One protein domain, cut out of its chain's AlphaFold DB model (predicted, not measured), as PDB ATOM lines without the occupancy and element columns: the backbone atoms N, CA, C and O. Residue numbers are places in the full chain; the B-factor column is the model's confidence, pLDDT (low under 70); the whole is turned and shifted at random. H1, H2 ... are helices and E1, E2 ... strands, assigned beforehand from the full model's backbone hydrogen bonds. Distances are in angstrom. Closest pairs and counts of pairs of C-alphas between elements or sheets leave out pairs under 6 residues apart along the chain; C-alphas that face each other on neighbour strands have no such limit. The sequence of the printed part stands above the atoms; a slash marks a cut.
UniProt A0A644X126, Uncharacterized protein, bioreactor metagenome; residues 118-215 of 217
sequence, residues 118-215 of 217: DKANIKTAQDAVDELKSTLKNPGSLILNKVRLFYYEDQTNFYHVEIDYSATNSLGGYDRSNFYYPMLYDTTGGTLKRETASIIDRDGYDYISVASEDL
ATOM      1  N   ASP A 118      26.836 -30.235 -56.597       63.22
ATOM      2  CA  ASP A 118      27.418 -29.802 -55.320       63.22
ATOM      3  C   ASP A 118      27.223 -30.844 -54.214       63.22
ATOM      4  O   ASP A 118      28.140 -31.140 -53.454       63.22
ATOM      5  N   LYS A 119      26.049 -31.486 -54.160       66.31
ATOM      6  CA  LYS A 119      25.697 -32.411 -53.070       66.31
ATOM      7  C   LYS A 119      26.621 -33.619 -52.969       66.31
ATOM      8  O   LYS A 119      26.913 -34.056 -51.863       66.31
ATOM      9  N   ALA A 120      27.052 -34.175 -54.098       72.00
ATOM     10  CA  ALA A 120      27.876 -35.377 -54.087       72.00
ATOM     11  C   ALA A 120      29.323 -35.045 -53.677       72.00
ATOM     12  O   ALA A 120      29.892 -35.732 -52.831       72.00
ATOM     13  N   ASN A 121      29.872 -33.933 -54.180       76.25
ATOM     14  CA  ASN A 121      31.194 -33.432 -53.790       76.25
ATOM     15  C   ASN A 121      31.232 -33.028 -52.308       76.25
ATOM     16  O   ASN A 121      32.152 -33.414 -51.589       76.25
ATOM     17  N   ILE A 122      30.205 -32.305 -51.844       80.06
ATOM     18  CA  ILE A 122      30.043 -31.932 -50.433       80.06
ATOM     19  C   ILE A 122      29.935 -33.190 -49.574       80.06
ATOM     20  O   ILE A 122      30.597 -33.273 -48.548       80.06
ATOM     21  N   LYS A 123      29.183 -34.210 -50.008       83.00
ATOM     22  CA  LYS A 123      29.094 -35.472 -49.267       83.00
ATOM     23  C   LYS A 123      30.454 -36.167 -49.147       83.00
ATOM     24  O   LYS A 123      30.810 -36.588 -48.056       83.00
ATOM     25  N   THR A 124      31.219 -36.289 -50.230       82.44
ATOM     26  CA  THR A 124      32.550 -36.919 -50.175       82.44
ATOM     27  C   THR A 124      33.519 -36.128 -49.295       82.44
ATOM     28  O   THR A 124      34.292 -36.720 -48.545       82.44
ATOM     29  N   ALA A 125      33.453 -34.796 -49.333       86.19
ATOM     30  CA  ALA A 125      34.193 -33.948 -48.406       86.19
ATOM     31  C   ALA A 125      33.748 -34.153 -46.951       86.19
ATOM     32  O   ALA A 125      34.595 -34.243 -46.066       86.19
ATOM     33  N   GLN A 126      32.442 -34.273 -46.705       87.88
ATOM     34  CA  GLN A 126      31.887 -34.512 -45.376       87.88
ATOM     35  C   GLN A 126      32.326 -35.867 -44.820       87.88
ATOM     36  O   GLN A 126      32.789 -35.928 -43.686       87.88
ATOM     37  N   ASP A 127      32.269 -36.928 -45.630       87.38
ATOM     38  CA  ASP A 127      32.730 -38.263 -45.239       87.38
ATOM     39  C   ASP A 127      34.219 -38.218 -44.804       87.38
ATOM     40  O   ASP A 127      34.596 -38.820 -43.798       87.38
ATOM     41  N   ALA A 128      35.053 -37.429 -45.497       89.62
ATOM     42  CA  ALA A 128      36.463 -37.215 -45.150       89.62
ATOM     43  C   ALA A 128      36.672 -36.389 -43.878       89.62
ATOM     44  O   ALA A 128      37.572 -36.671 -43.084       89.62
ATOM     45  N   VAL A 129      35.838 -35.377 -43.654       90.31
ATOM     46  CA  VAL A 129      35.848 -34.584 -42.420       90.31
ATOM     47  C   VAL A 129      35.428 -35.436 -41.221       90.31
ATOM     48  O   VAL A 129      36.053 -35.349 -40.163       90.31
ATOM     49  N   ASP A 130      34.422 -36.291 -41.379       90.56
ATOM     50  CA  ASP A 130      33.966 -37.209 -40.334       90.56
ATOM     51  C   ASP A 130      35.042 -38.248 -39.995       90.56
ATOM     52  O   ASP A 130      35.309 -38.522 -38.817       90.56
ATOM     53  N   GLU A 131      35.729 -38.769 -41.013       89.69
ATOM     54  CA  GLU A 131      36.878 -39.650 -40.824       89.69
ATOM     55  C   GLU A 131      38.011 -38.921 -40.089       89.69
ATOM     56  O   GLU A 131      38.499 -39.418 -39.070       89.69
ATOM     57  N   LEU A 132      38.364 -37.700 -40.511       89.25
ATOM     58  CA  LEU A 132      39.362 -36.873 -39.834       89.25
ATOM     59  C   LEU A 132      39.013 -36.675 -38.359       89.25
ATOM     60  O   LEU A 132      39.835 -36.967 -37.489       89.25
ATOM     61  N   LYS A 133      37.784 -36.251 -38.055       87.25
ATOM     62  CA  LYS A 133      37.299 -36.081 -36.680       87.25
ATOM     63  C   LYS A 133      37.476 -37.330 -35.837       87.25
ATOM     64  O   LYS A 133      37.884 -37.218 -34.684       87.25
ATOM     65  N   SER A 134      37.178 -38.502 -36.397       86.56
ATOM     66  CA  SER A 134      37.275 -39.771 -35.673       86.56
ATOM     67  C   SER A 134      38.707 -40.092 -35.226       86.56
ATOM     68  O   SER A 134      38.910 -40.742 -34.201       86.56
ATOM     69  N   THR A 135      39.706 -39.593 -35.959       84.62
ATOM     70  CA  THR A 135      41.129 -39.793 -35.647       84.62
ATOM     71  C   THR A 135      41.694 -38.737 -34.695       84.62
ATOM     72  O   THR A 135      42.741 -38.950 -34.075       84.62
ATOM     73  N   LEU A 136      41.017 -37.595 -34.546       83.00
ATOM     74  CA  LEU A 136      41.490 -36.495 -33.716       83.00
ATOM     75  C   LEU A 136      41.233 -36.766 -32.234       83.00
ATOM     76  O   LEU A 136      40.125 -37.069 -31.804       83.00
ATOM     77  N   LYS A 137      42.265 -36.544 -31.413       83.19
ATOM     78  CA  LYS A 137      42.164 -36.645 -29.950       83.19
ATOM     79  C   LYS A 137      41.168 -35.639 -29.354       83.19
ATOM     80  O   LYS A 137      40.529 -35.941 -28.354       83.19
ATOM     81  N   ASN A 138      41.062 -34.456 -29.968       82.38
ATOM     82  CA  ASN A 138      40.184 -33.356 -29.562       82.38
ATOM     83  C   ASN A 138      39.414 -32.824 -30.788       82.38
ATOM     84  O   ASN A 138      39.786 -31.782 -31.335       82.38
ATOM     85  N   PRO A 139      38.360 -33.521 -31.246       82.56
ATOM     86  CA  PRO A 139      37.669 -33.175 -32.490       82.56
ATOM     87  C   PRO A 139      36.972 -31.811 -32.427       82.56
ATOM     88  O   PRO A 139      36.979 -31.089 -33.412       82.56
ATOM     89  N   GLY A 140      36.471 -31.388 -31.260       84.00
ATOM     90  CA  GLY A 140      35.823 -30.075 -31.089       84.00
ATOM     91  C   GLY A 140      36.754 -28.860 -31.217       84.00
ATOM     92  O   GLY A 140      36.307 -27.729 -31.069       84.00
ATOM     93  N   SER A 141      38.051 -29.077 -31.450       84.31
ATOM     94  CA  SER A 141      39.025 -28.024 -31.757       84.31
ATOM     95  C   SER A 141      39.371 -27.956 -33.247       84.31
ATOM     96  O   SER A 141      40.283 -27.208 -33.609       84.31
ATOM     97  N   LEU A 142      38.728 -28.769 -34.085       86.56
ATOM     98  CA  LEU A 142      38.993 -28.818 -35.512       86.56
ATOM     99  C   LEU A 142      38.621 -27.489 -36.171       86.56
ATOM    100  O   LEU A 142      37.520 -26.975 -36.000       86.56
ATOM    101  N   ILE A 143      39.550 -26.955 -36.950       86.50
ATOM    102  CA  ILE A 143      39.336 -25.832 -37.852       86.50
ATOM    103  C   ILE A 143      39.752 -26.298 -39.240       86.50
ATOM    104  O   ILE A 143      40.917 -26.648 -39.442       86.50
ATOM    105  N   LEU A 144      38.816 -26.309 -40.186       88.88
ATOM    106  CA  LEU A 144      39.118 -26.566 -41.590       88.88
ATOM    107  C   LEU A 144      39.660 -25.285 -42.228       88.88
ATOM    108  O   LEU A 144      38.998 -24.252 -42.219       88.88
ATOM    109  N   ASN A 145      40.870 -25.352 -42.783       87.19
ATOM    110  CA  ASN A 145      41.488 -24.236 -43.501       87.19
ATOM    111  C   ASN A 145      41.249 -24.351 -45.011       87.19
ATOM    112  O   ASN A 145      41.048 -23.343 -45.688       87.19
ATOM    113  N   LYS A 146      41.302 -25.575 -45.551       87.31
ATOM    114  CA  LYS A 146      41.062 -25.850 -46.972       87.31
ATOM    115  C   LYS A 146      40.633 -27.300 -47.178       87.31
ATOM    116  O   LYS A 146      41.244 -28.195 -46.602       87.31
ATOM    117  N   VAL A 147      39.648 -27.524 -48.046       87.88
ATOM    118  CA  VAL A 147      39.217 -28.864 -48.474       87.88
ATOM    119  C   VAL A 147      39.253 -28.936 -49.997       87.88
ATOM    120  O   VAL A 147      38.672 -28.088 -50.678       87.88
ATOM    121  N   ARG A 148      39.977 -29.922 -50.535       86.50
ATOM    122  CA  ARG A 148      40.190 -30.100 -51.977       86.50
ATOM    123  C   ARG A 148      39.889 -31.523 -52.403       86.50
ATOM    124  O   ARG A 148      40.370 -32.451 -51.769       86.50
ATOM    125  N   LEU A 149      39.155 -31.680 -53.499       84.62
ATOM    126  CA  LEU A 149      38.887 -32.972 -54.125       84.62
ATOM    127  C   LEU A 149      39.633 -33.039 -55.453       84.62
ATOM    128  O   LEU A 149      39.329 -32.273 -56.367       84.62
ATOM    129  N   PHE A 150      40.588 -33.952 -55.553       78.44
ATOM    130  CA  PHE A 150      41.372 -34.224 -56.749       78.44
ATOM    131  C   PHE A 150      40.807 -35.423 -57.510       78.44
ATOM    132  O   PHE A 150      40.375 -36.419 -56.917       78.44
ATOM    133  N   TYR A 151      40.879 -35.327 -58.836       70.50
ATOM    134  CA  TYR A 151      40.495 -36.379 -59.770       70.50
ATOM    135  C   TYR A 151      41.735 -36.823 -60.541       70.50
ATOM    136  O   TYR A 151      42.305 -36.037 -61.297       70.50
ATOM    137  N   TYR A 152      42.148 -38.078 -60.365       65.31
ATOM    138  CA  TYR A 152      43.231 -38.666 -61.150       65.31
ATOM    139  C   TYR A 152      42.635 -39.538 -62.262       65.31
ATOM    140  O   TYR A 152      41.801 -40.401 -62.004       65.31
ATOM    141  N   GLU A 153      43.032 -39.280 -63.512       55.00
ATOM    142  CA  GLU A 153      42.619 -40.069 -64.689       55.00
ATOM    143  C   GLU A 153      43.441 -41.364 -64.863       55.00
ATOM    144  O   GLU A 153      43.257 -42.093 -65.841       55.00
ATOM    145  N   ASP A 154      44.372 -41.661 -63.951       52.88
ATOM    146  CA  ASP A 154      45.148 -42.896 -64.003       52.88
ATOM    147  C   ASP A 154      44.346 -44.106 -63.487       52.88
ATOM    148  O   ASP A 154      43.252 -43.991 -62.943       52.88
ATOM    149  N   GLN A 155      44.847 -45.318 -63.755       49.91
ATOM    150  CA  GLN A 155      44.083 -46.581 -63.714       49.91
ATOM    151  C   GLN A 155      43.553 -47.007 -62.328       49.91
ATOM    152  O   GLN A 155      43.008 -48.102 -62.170       49.91
ATOM    153  N   THR A 156      43.707 -46.161 -61.318       51.94
ATOM    154  CA  THR A 156      43.244 -46.365 -59.953       51.94
ATOM    155  C   THR A 156      42.067 -45.430 -59.699       51.94
ATOM    156  O   THR A 156      42.246 -44.318 -59.228       51.94
ATOM    157  N   ASN A 157      40.857 -45.886 -60.032       62.25
ATOM    158  CA  ASN A 157      39.582 -45.179 -59.854       62.25
ATOM    159  C   ASN A 157      39.329 -44.757 -58.384       62.25
ATOM    160  O   ASN A 157      38.538 -45.402 -57.691       62.25
ATOM    161  N   PHE A 158      39.970 -43.693 -57.897       60.94
ATOM    162  CA  PHE A 158      39.782 -43.140 -56.555       60.94
ATOM    163  C   PHE A 158      39.688 -41.608 -56.594       60.94
ATOM    164  O   PHE A 158      40.358 -40.950 -57.387       60.94
ATOM    165  N   TYR A 159      38.884 -41.038 -55.699       70.12
ATOM    166  CA  TYR A 159      38.894 -39.623 -55.349       70.12
ATOM    167  C   TYR A 159      39.901 -39.389 -54.234       70.12
ATOM    168  O   TYR A 159      39.920 -40.132 -53.252       70.12
ATOM    169  N   HIS A 160      40.700 -38.340 -54.371       82.75
ATOM    170  CA  HIS A 160      41.627 -37.908 -53.337       82.75
ATOM    171  C   HIS A 160      41.084 -36.631 -52.695       82.75
ATOM    172  O   HIS A 160      40.952 -35.609 -53.361       82.75
ATOM    173  N   VAL A 161      40.758 -36.694 -51.404       87.00
ATOM    174  CA  VAL A 161      40.366 -35.526 -50.610       87.00
ATOM    175  C   VAL A 161      41.545 -35.090 -49.753       87.00
ATOM    176  O   VAL A 161      42.001 -35.840 -48.894       87.00
ATOM    177  N   GLU A 162      42.022 -33.873 -49.970       90.31
ATOM    178  CA  GLU A 162      43.046 -33.245 -49.141       90.31
ATOM    179  C   GLU A 162      42.387 -32.224 -48.212       90.31
ATOM    180  O   GLU A 162      41.663 -31.328 -48.660       90.31
ATOM    181  N   ILE A 163      42.659 -32.352 -46.914       90.12
ATOM    182  CA  ILE A 163      42.160 -31.449 -45.879       90.12
ATOM    183  C   ILE A 163      43.355 -30.787 -45.200       90.12
ATOM    184  O   ILE A 163      44.121 -31.452 -44.506       90.12
ATOM    185  N   ASP A 164      43.485 -29.473 -45.371       90.19
ATOM    186  CA  ASP A 164      44.361 -28.629 -44.560       90.19
ATOM    187  C   ASP A 164      43.561 -28.170 -43.329       90.19
ATOM    188  O   ASP A 164      42.518 -27.523 -43.469       90.19
ATOM    189  N   TYR A 165      44.027 -28.479 -42.121       87.62
ATOM    190  CA  TYR A 165      43.292 -28.215 -40.881       87.62
ATOM    191  C   TYR A 165      44.201 -27.786 -39.728       87.62
ATOM    192  O   TYR A 165      45.427 -27.817 -39.808       87.62
ATOM    193  N   SER A 166      43.586 -27.349 -38.637       85.81
ATOM    194  CA  SER A 166      44.256 -27.082 -37.367       85.81
ATOM    195  C   SER A 166      43.452 -27.710 -36.234       85.81
ATOM    196  O   SER A 166      42.227 -27.615 -36.217       85.81
ATOM    197  N   ALA A 167      44.126 -28.366 -35.287       81.31
ATOM    198  CA  ALA A 167      43.497 -28.967 -34.113       81.31
ATOM    199  C   ALA A 167      44.435 -28.895 -32.898       81.31
ATOM    200  O   ALA A 167      45.657 -28.959 -33.029       81.31
ATOM    201  N   THR A 168      43.888 -28.804 -31.683       74.25
ATOM    202  CA  THR A 168      44.689 -28.898 -30.449       74.25
ATOM    203  C   THR A 168      45.046 -30.358 -30.143       74.25
ATOM    204  O   THR A 168      44.486 -30.997 -29.256       74.25
ATOM    205  N   ASN A 169      46.009 -30.905 -30.883       60.94
ATOM    206  CA  ASN A 169      46.493 -32.292 -30.791       60.94
ATOM    207  C   ASN A 169      47.898 -32.408 -30.151       60.94
ATOM    208  O   ASN A 169      48.666 -33.311 -30.465       60.94
ATOM    209  N   SER A 170      48.218 -31.521 -29.203       54.22
ATOM    210  CA  SER A 170      49.474 -31.485 -28.426       54.22
ATOM    211  C   SER A 170      50.745 -31.025 -29.156       54.22
ATOM    212  O   SER A 170      51.717 -30.745 -28.459       54.22
ATOM    213  N   LEU A 171      50.747 -30.858 -30.485       53.19
ATOM    214  CA  LEU A 171      51.871 -30.232 -31.206       53.19
ATOM    215  C   LEU A 171      51.548 -28.872 -31.830       53.19
ATOM    216  O   LEU A 171      52.485 -28.123 -32.063       53.19
ATOM    217  N   GLY A 172      50.265 -28.519 -31.995       53.97
ATOM    218  CA  GLY A 172      49.821 -27.186 -32.417       53.97
ATOM    219  C   GLY A 172      50.398 -26.764 -33.770       53.97
ATOM    220  O   GLY A 172      51.509 -26.251 -33.846       53.97
ATOM    221  N   GLY A 173      49.636 -26.928 -34.849       63.38
ATOM    222  CA  GLY A 173      50.108 -26.570 -36.184       63.38
ATOM    223  C   GLY A 173      49.028 -26.610 -37.260       63.38
ATOM    224  O   GLY A 173      47.878 -26.971 -37.003       63.38
ATOM    225  N   TYR A 174      49.423 -26.190 -38.463       69.56
ATOM    226  CA  TYR A 174      48.700 -26.482 -39.696       69.56
ATOM    227  C   TYR A 174      49.045 -27.912 -40.105       69.56
ATOM    228  O   TYR A 174      50.179 -28.184 -40.497       69.56
ATOM    229  N   ASP A 175      48.070 -28.800 -39.987       84.62
ATOM    230  CA  ASP A 175      48.182 -30.205 -40.348       84.62
ATOM    231  C   ASP A 175      47.486 -30.452 -41.691       84.62
ATOM    232  O   ASP A 175      46.600 -29.700 -42.110       84.62
ATOM    233  N   ARG A 176      47.889 -31.524 -42.373       88.38
ATOM    234  CA  ARG A 176      47.277 -31.970 -43.623       88.38
ATOM    235  C   ARG A 176      46.997 -33.461 -43.570       88.38
ATOM    236  O   ARG A 176      47.901 -34.239 -43.271       88.38
ATOM    237  N   SER A 177      45.783 -33.843 -43.950       87.00
ATOM    238  CA  SER A 177      45.370 -35.240 -44.103       87.00
ATOM    239  C   SER A 177      44.874 -35.505 -45.517       87.00
ATOM    240  O   SER A 177      44.269 -34.634 -46.142       87.00
ATOM    241  N   ASN A 178      45.135 -36.717 -46.006       89.19
ATOM    242  CA  ASN A 178      44.744 -37.169 -47.336       89.19
ATOM    243  C   ASN A 178      43.853 -38.402 -47.194       89.19
ATOM    244  O   ASN A 178      44.250 -39.371 -46.542       89.19
ATOM    245  N   PHE A 179      42.688 -38.369 -47.828       85.69
ATOM    246  CA  PHE A 179      41.703 -39.444 -47.822       85.69
ATOM    247  C   PHE A 179      41.469 -39.940 -49.246       85.69
ATOM    248  O   PHE A 179      41.427 -39.143 -50.183       85.69
ATOM    249  N   TYR A 180      41.326 -41.255 -49.413       83.19
ATOM    250  CA  TYR A 180      41.194 -41.897 -50.720       83.19
ATOM    251  C   TYR A 180      39.907 -42.720 -50.773       83.19
ATOM    252  O   TYR A 180      39.781 -43.722 -50.071       83.19
ATOM    253  N   TYR A 181      38.967 -42.324 -51.632       74.12
ATOM    254  CA  TYR A 181      37.668 -42.989 -51.780       74.12
ATOM    255  C   TYR A 181      37.554 -43.667 -53.140       74.12
ATOM    256  O   TYR A 181      37.822 -43.020 -54.145       74.12
ATOM    257  N   PRO A 182      37.138 -44.940 -53.239       64.88
ATOM    258  CA  PRO A 182      36.949 -45.586 -54.534       64.88
ATOM    259  C   PRO A 182      35.820 -44.915 -55.330       64.88
ATOM    260  O   PRO A 182      34.771 -44.583 -54.782       64.88
ATOM    261  N   MET A 183      35.995 -44.788 -56.647       58.38
ATOM    262  CA  MET A 183      35.047 -44.133 -57.564       58.38
ATOM    263  C   MET A 183      33.710 -44.890 -57.726       58.38
ATOM    264  O   MET A 183      32.796 -44.398 -58.380       58.38
ATOM    265  N   LEU A 184      33.579 -46.085 -57.131       52.38
ATOM    266  CA  LEU A 184      32.441 -47.009 -57.270       52.38
ATOM    267  C   LEU A 184      31.262 -46.750 -56.307       52.38
ATOM    268  O   LEU A 184      30.491 -47.667 -56.030       52.38
ATOM    269  N   TYR A 185      31.068 -45.524 -55.819       45.09
ATOM    270  CA  TYR A 185      29.837 -45.159 -55.111       45.09
ATOM    271  C   TYR A 185      28.836 -44.490 -56.062       45.09
ATOM    272  O   TYR A 185      28.677 -43.275 -56.078       45.09
ATOM    273  N   ASP A 186      28.117 -45.312 -56.826       48.78
ATOM    274  CA  ASP A 186      26.741 -45.001 -57.217       48.78
ATOM    275  C   ASP A 186      25.852 -46.177 -56.823       48.78
ATOM    276  O   ASP A 186      25.892 -47.234 -57.446       48.78
ATOM    277  N   THR A 187      25.033 -45.984 -55.792       38.16
ATOM    278  CA  THR A 187      23.770 -46.729 -55.698       38.16
ATOM    279  C   THR A 187      22.579 -45.875 -55.280       38.16
ATOM    280  O   THR A 187      21.462 -46.392 -55.269       38.16
ATOM    281  N   THR A 188      22.731 -44.589 -54.942       40.50
ATOM    282  CA  THR A 188      21.573 -43.720 -54.657       40.50
ATOM    283  C   THR A 188      21.931 -42.229 -54.733       40.50
ATOM    284  O   THR A 188      21.826 -41.508 -53.748       40.50
ATOM    285  N   GLY A 189      22.334 -41.750 -55.912       39.53
ATOM    286  CA  GLY A 189      22.251 -40.320 -56.233       39.53
ATOM    287  C   GLY A 189      23.584 -39.581 -56.335       39.53
ATOM    288  O   GLY A 189      23.946 -38.823 -55.442       39.53
ATOM    289  N   GLY A 190      24.225 -39.720 -57.496       44.94
ATOM    290  CA  GLY A 190      25.162 -38.733 -58.030       44.94
ATOM    291  C   GLY A 190      26.581 -39.262 -58.192       44.94
ATOM    292  O   GLY A 190      27.351 -39.290 -57.242       44.94
ATOM    293  N   THR A 191      26.959 -39.615 -59.421       49.78
ATOM    294  CA  THR A 191      28.373 -39.658 -59.823       49.78
ATOM    295  C   THR A 191      28.990 -38.288 -59.541       49.78
ATOM    296  O   THR A 191      28.388 -37.289 -59.944       49.78
ATOM    297  N   LEU A 192      30.162 -38.217 -58.895       50.19
ATOM    298  CA  LEU A 192      30.897 -36.953 -58.797       50.19
ATOM    299  C   LEU A 192      31.146 -36.453 -60.219       50.19
ATOM    300  O   LEU A 192      31.843 -37.093 -61.011       50.19
ATOM    301  N   LYS A 193      30.479 -35.361 -60.593       52.25
ATOM    302  CA  LYS A 193      30.606 -34.798 -61.931       52.25
ATOM    303  C   LYS A 193      31.678 -33.728 -61.898       52.25
ATOM    304  O   LYS A 193      31.646 -32.825 -61.068       52.25
ATOM    305  N   ARG A 194      32.606 -33.858 -62.846       50.50
ATOM    306  CA  ARG A 194      33.650 -32.898 -63.202       50.50
ATOM    307  C   ARG A 194      32.995 -31.626 -63.756       50.50
ATOM    308  O   ARG A 194      33.056 -31.367 -64.954       50.50
ATOM    309  N   GLU A 195      32.249 -30.895 -62.936       51.47
ATOM    310  CA  GLU A 195      31.721 -29.607 -63.368       51.47
ATOM    311  C   GLU A 195      32.879 -28.661 -63.674       51.47
ATOM    312  O   GLU A 195      33.982 -28.788 -63.145       51.47
ATOM    313  N   THR A 196      32.621 -27.747 -64.601       43.66
ATOM    314  CA  THR A 196      33.544 -26.881 -65.348       43.66
ATOM    315  C   THR A 196      34.353 -25.888 -64.486       43.66
ATOM    316  O   THR A 196      34.892 -24.919 -65.013       43.66
ATOM    317  N   ALA A 197      34.438 -26.110 -63.173       46.53
ATOM    318  CA  ALA A 197      35.057 -25.268 -62.156       46.53
ATOM    319  C   ALA A 197      36.186 -26.005 -61.400       46.53
ATOM    320  O   ALA A 197      36.282 -25.917 -60.176       46.53
ATOM    321  N   SER A 198      37.044 -26.744 -62.114       55.38
ATOM    322  CA  SER A 198      38.300 -27.222 -61.532       55.38
ATOM    323  C   SER A 198      39.294 -26.066 -61.389       55.38
ATOM    324  O   SER A 198      39.480 -25.250 -62.296       55.38
ATOM    325  N   ILE A 199      39.913 -25.968 -60.215       58.69
ATOM    326  CA  ILE A 199      41.053 -25.095 -59.946       58.69
ATOM    327  C   ILE A 199      42.315 -25.914 -60.197       58.69
ATOM    328  O   ILE A 199      42.387 -27.068 -59.794       58.69
ATOM    329  N   ILE A 200      43.321 -25.308 -60.819       62.03
ATOM    330  CA  ILE A 200      44.628 -25.939 -61.015       62.03
ATOM    331  C   ILE A 200      45.495 -25.603 -59.800       62.03
ATOM    332  O   ILE A 200      45.672 -24.426 -59.466       62.03
ATOM    333  N   ASP A 201      46.009 -26.616 -59.105       69.75
ATOM    334  CA  ASP A 201      46.976 -26.402 -58.032       69.75
ATOM    335  C   ASP A 201      48.357 -25.974 -58.573       69.75
ATOM    336  O   ASP A 201      48.586 -25.861 -59.776       69.75
ATOM    337  N   ARG A 202      49.311 -25.697 -57.677       65.75
ATOM    338  CA  ARG A 202      50.665 -25.276 -58.084       65.75
ATOM    339  C   ARG A 202      51.386 -26.342 -58.920       65.75
ATOM    340  O   ARG A 202      52.265 -25.993 -59.705       65.75
ATOM    341  N   ASP A 203      51.029 -27.604 -58.730       69.50
ATOM    342  CA  ASP A 203      51.692 -28.756 -59.327       69.50
ATOM    343  C   ASP A 203      50.972 -29.219 -60.616       69.50
ATOM    344  O   ASP A 203      51.429 -30.147 -61.283       69.50
ATOM    345  N   GLY A 204      49.911 -28.509 -61.024       65.50
ATOM    346  CA  GLY A 204      49.203 -28.695 -62.288       65.50
ATOM    347  C   GLY A 204      47.978 -29.608 -62.213       65.50
ATOM    348  O   GLY A 204      47.422 -29.924 -63.262       65.50
ATOM    349  N   TYR A 205      47.549 -30.026 -61.019       71.25
ATOM    350  CA  TYR A 205      46.404 -30.921 -60.841       71.25
ATOM    351  C   TYR A 205      45.093 -30.154 -60.671       71.25
ATOM    352  O   TYR A 205      44.999 -29.213 -59.880       71.25
ATOM    353  N   ASP A 206      44.071 -30.605 -61.395       72.75
ATOM    354  CA  ASP A 206      42.701 -30.120 -61.275       72.75
ATOM    355  C   ASP A 206      42.064 -30.593 -59.959       72.75
ATOM    356  O   ASP A 206      42.058 -31.786 -59.639       72.75
ATOM    357  N   TYR A 207      41.471 -29.659 -59.216       74.62
ATOM    358  CA  TYR A 207      40.734 -29.952 -57.992       74.62
ATOM    359  C   TYR A 207      39.465 -29.110 -57.846       74.62
ATOM    360  O   TYR A 207      39.371 -27.991 -58.347       74.62
ATOM    361  N   ILE A 208      38.495 -29.631 -57.097       78.75
ATOM    362  CA  ILE A 208      37.307 -28.892 -56.652       78.75
ATOM    363  C   ILE A 208      37.545 -28.419 -55.219       78.75
ATOM    364  O   ILE A 208      37.958 -29.205 -54.365       78.75
ATOM    365  N   SER A 209      37.314 -27.134 -54.953       80.56
ATOM    366  CA  SER A 209      37.347 -26.587 -53.593       80.56
ATOM    367  C   SER A 209      35.962 -26.705 -52.969       80.56
ATOM    368  O   SER A 209      35.000 -26.247 -53.575       80.56
ATOM    369  N   VAL A 210      35.871 -27.254 -51.758       82.12
ATOM    370  CA  VAL A 210      34.629 -27.242 -50.966       82.12
ATOM    371  C   VAL A 210      34.772 -26.202 -49.862       82.12
ATOM    372  O   VAL A 210      35.808 -26.148 -49.193       82.12
ATOM    373  N   ALA A 211      33.771 -25.332 -49.717       81.44
ATOM    374  CA  ALA A 211      33.780 -24.315 -48.679       81.44
ATOM    375  C   ALA A 211      33.557 -24.974 -47.313       81.44
ATOM    376  O   ALA A 211      32.734 -25.874 -47.167       81.44
ATOM    377  N   SER A 212      34.293 -24.533 -46.291       78.88
ATOM    378  CA  SER A 212      34.166 -25.099 -44.943       78.88
ATOM    379  C   SER A 212      32.781 -24.866 -44.334       78.88
ATOM    380  O   SER A 212      32.369 -25.630 -43.476       78.88
ATOM    381  N   GLU A 213      32.063 -23.829 -44.767       82.19
ATOM    382  CA  GLU A 213      30.697 -23.519 -44.321       82.19
ATOM    383  C   GLU A 213      29.637 -24.509 -44.821       82.19
ATOM    384  O   GLU A 213      28.580 -24.620 -44.205       82.19
ATOM    385  N   ASP A 214      29.943 -25.270 -45.876       82.38
ATOM    386  CA  ASP A 214      29.083 -26.341 -46.389       82.38
ATOM    387  C   ASP A 214      29.304 -27.676 -45.655       82.38
ATOM    388  O   ASP A 214      28.648 -28.672 -45.971       82.38
ATOM    389  N   LEU A 215      30.246 -27.718 -44.702       82.06
ATOM    390  CA  LEU A 215      30.672 -28.923 -43.994       82.06
ATOM    391  C   LEU A 215      30.408 -28.803 -42.494       82.06
ATOM    392  O   LEU A 215      30.733 -27.807 -41.849       82.06
TER     393      LEU A 215
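Overview. This is residues 118 to 215 of the 217 residues of an uncharacterized protein of bioreactor metagenome (UniProt A0A644X126). A strongly twisted sheet of four strands makes a wall, with one helix, H1, lying slantwise over one face and the other face bare of named helices. Three long strands, E1, E2 and E3, zigzag side by side, the short strand E4 is added beside E1, and a long stretch without a named element, residues 183 to 205, loops round the outside between E3 and E4. The 98 printed residues hold one named helix and four named strands, in the order H1 E1 E2 E3 E4; the sheet runs E3, E2, E1, E4, all antiparallel, and the class is mixed, helices and strands. The whole is compact, with a radius of gyration of the C-alphas of 13.9 A, and rounded, with spans of 38 by 33 by 26 A.

Along the chain. H1, residues 118 to 135, begins at C-alpha 118 (27.418, -29.802, -55.320) and is 26.0 A long. E1, residues 143 to 151, is 24.4 A long and begins at C-alpha 143 (39.336, -25.832, -37.852). E2, residues 158 to 166, is 25.4 A long, and E3, residues 174 to 182, is 26.9 A long. E4, residues 206 to 210, is 13.4 A long and ends at C-alpha 210 (34.629, -27.242, -50.966).

Arrangement. H1 is on the sheet at a height of 8.3 A, two layers with the helix on one face. It lies over E3 and E2, and only just over E1 and E4, with 3 C-alphas falling on each of these two. On the local plane its line stands at 58 degrees to E2, only just slantwise to the strands. The closest C-alphas of H1 and E3 are those of Ala 128 and Phe 179, 6.3 A apart; those of H1 and E4 are Ile 122 and Val 210, 6.6 A. Every O i to N i+4 pair in H1 is within hydrogen-bond range. E1, E2 and E3 form a meander, each strand the antiparallel neighbour of the one before, with hairpins E1 and E2, and E2 and E3. N 162 and O 148 are 2.8 A apart, and N 161 and O 179 are 2.8 A apart. E4 is antiparallel to E1 at 144 degrees, with N 208 and O 149 at 2.9 A; E1 to E4 form a Greek key, a meander of three strands whose first is the antiparallel neighbour of the fourth. E3 and E4 are the edge strands and are apart.

Size, cuts and confidence. The two C-alphas farthest apart are those of Leu 171 and Thr 187, 40.8 A. The printed part has no cut. The link E3 to E4, 23 residues, is long; the others are short. Mean pLDDT of the printed part is 72.6, and it is under 70 at residues 118 to 119, 152 to 158, 169 to 174 and 182 to 204.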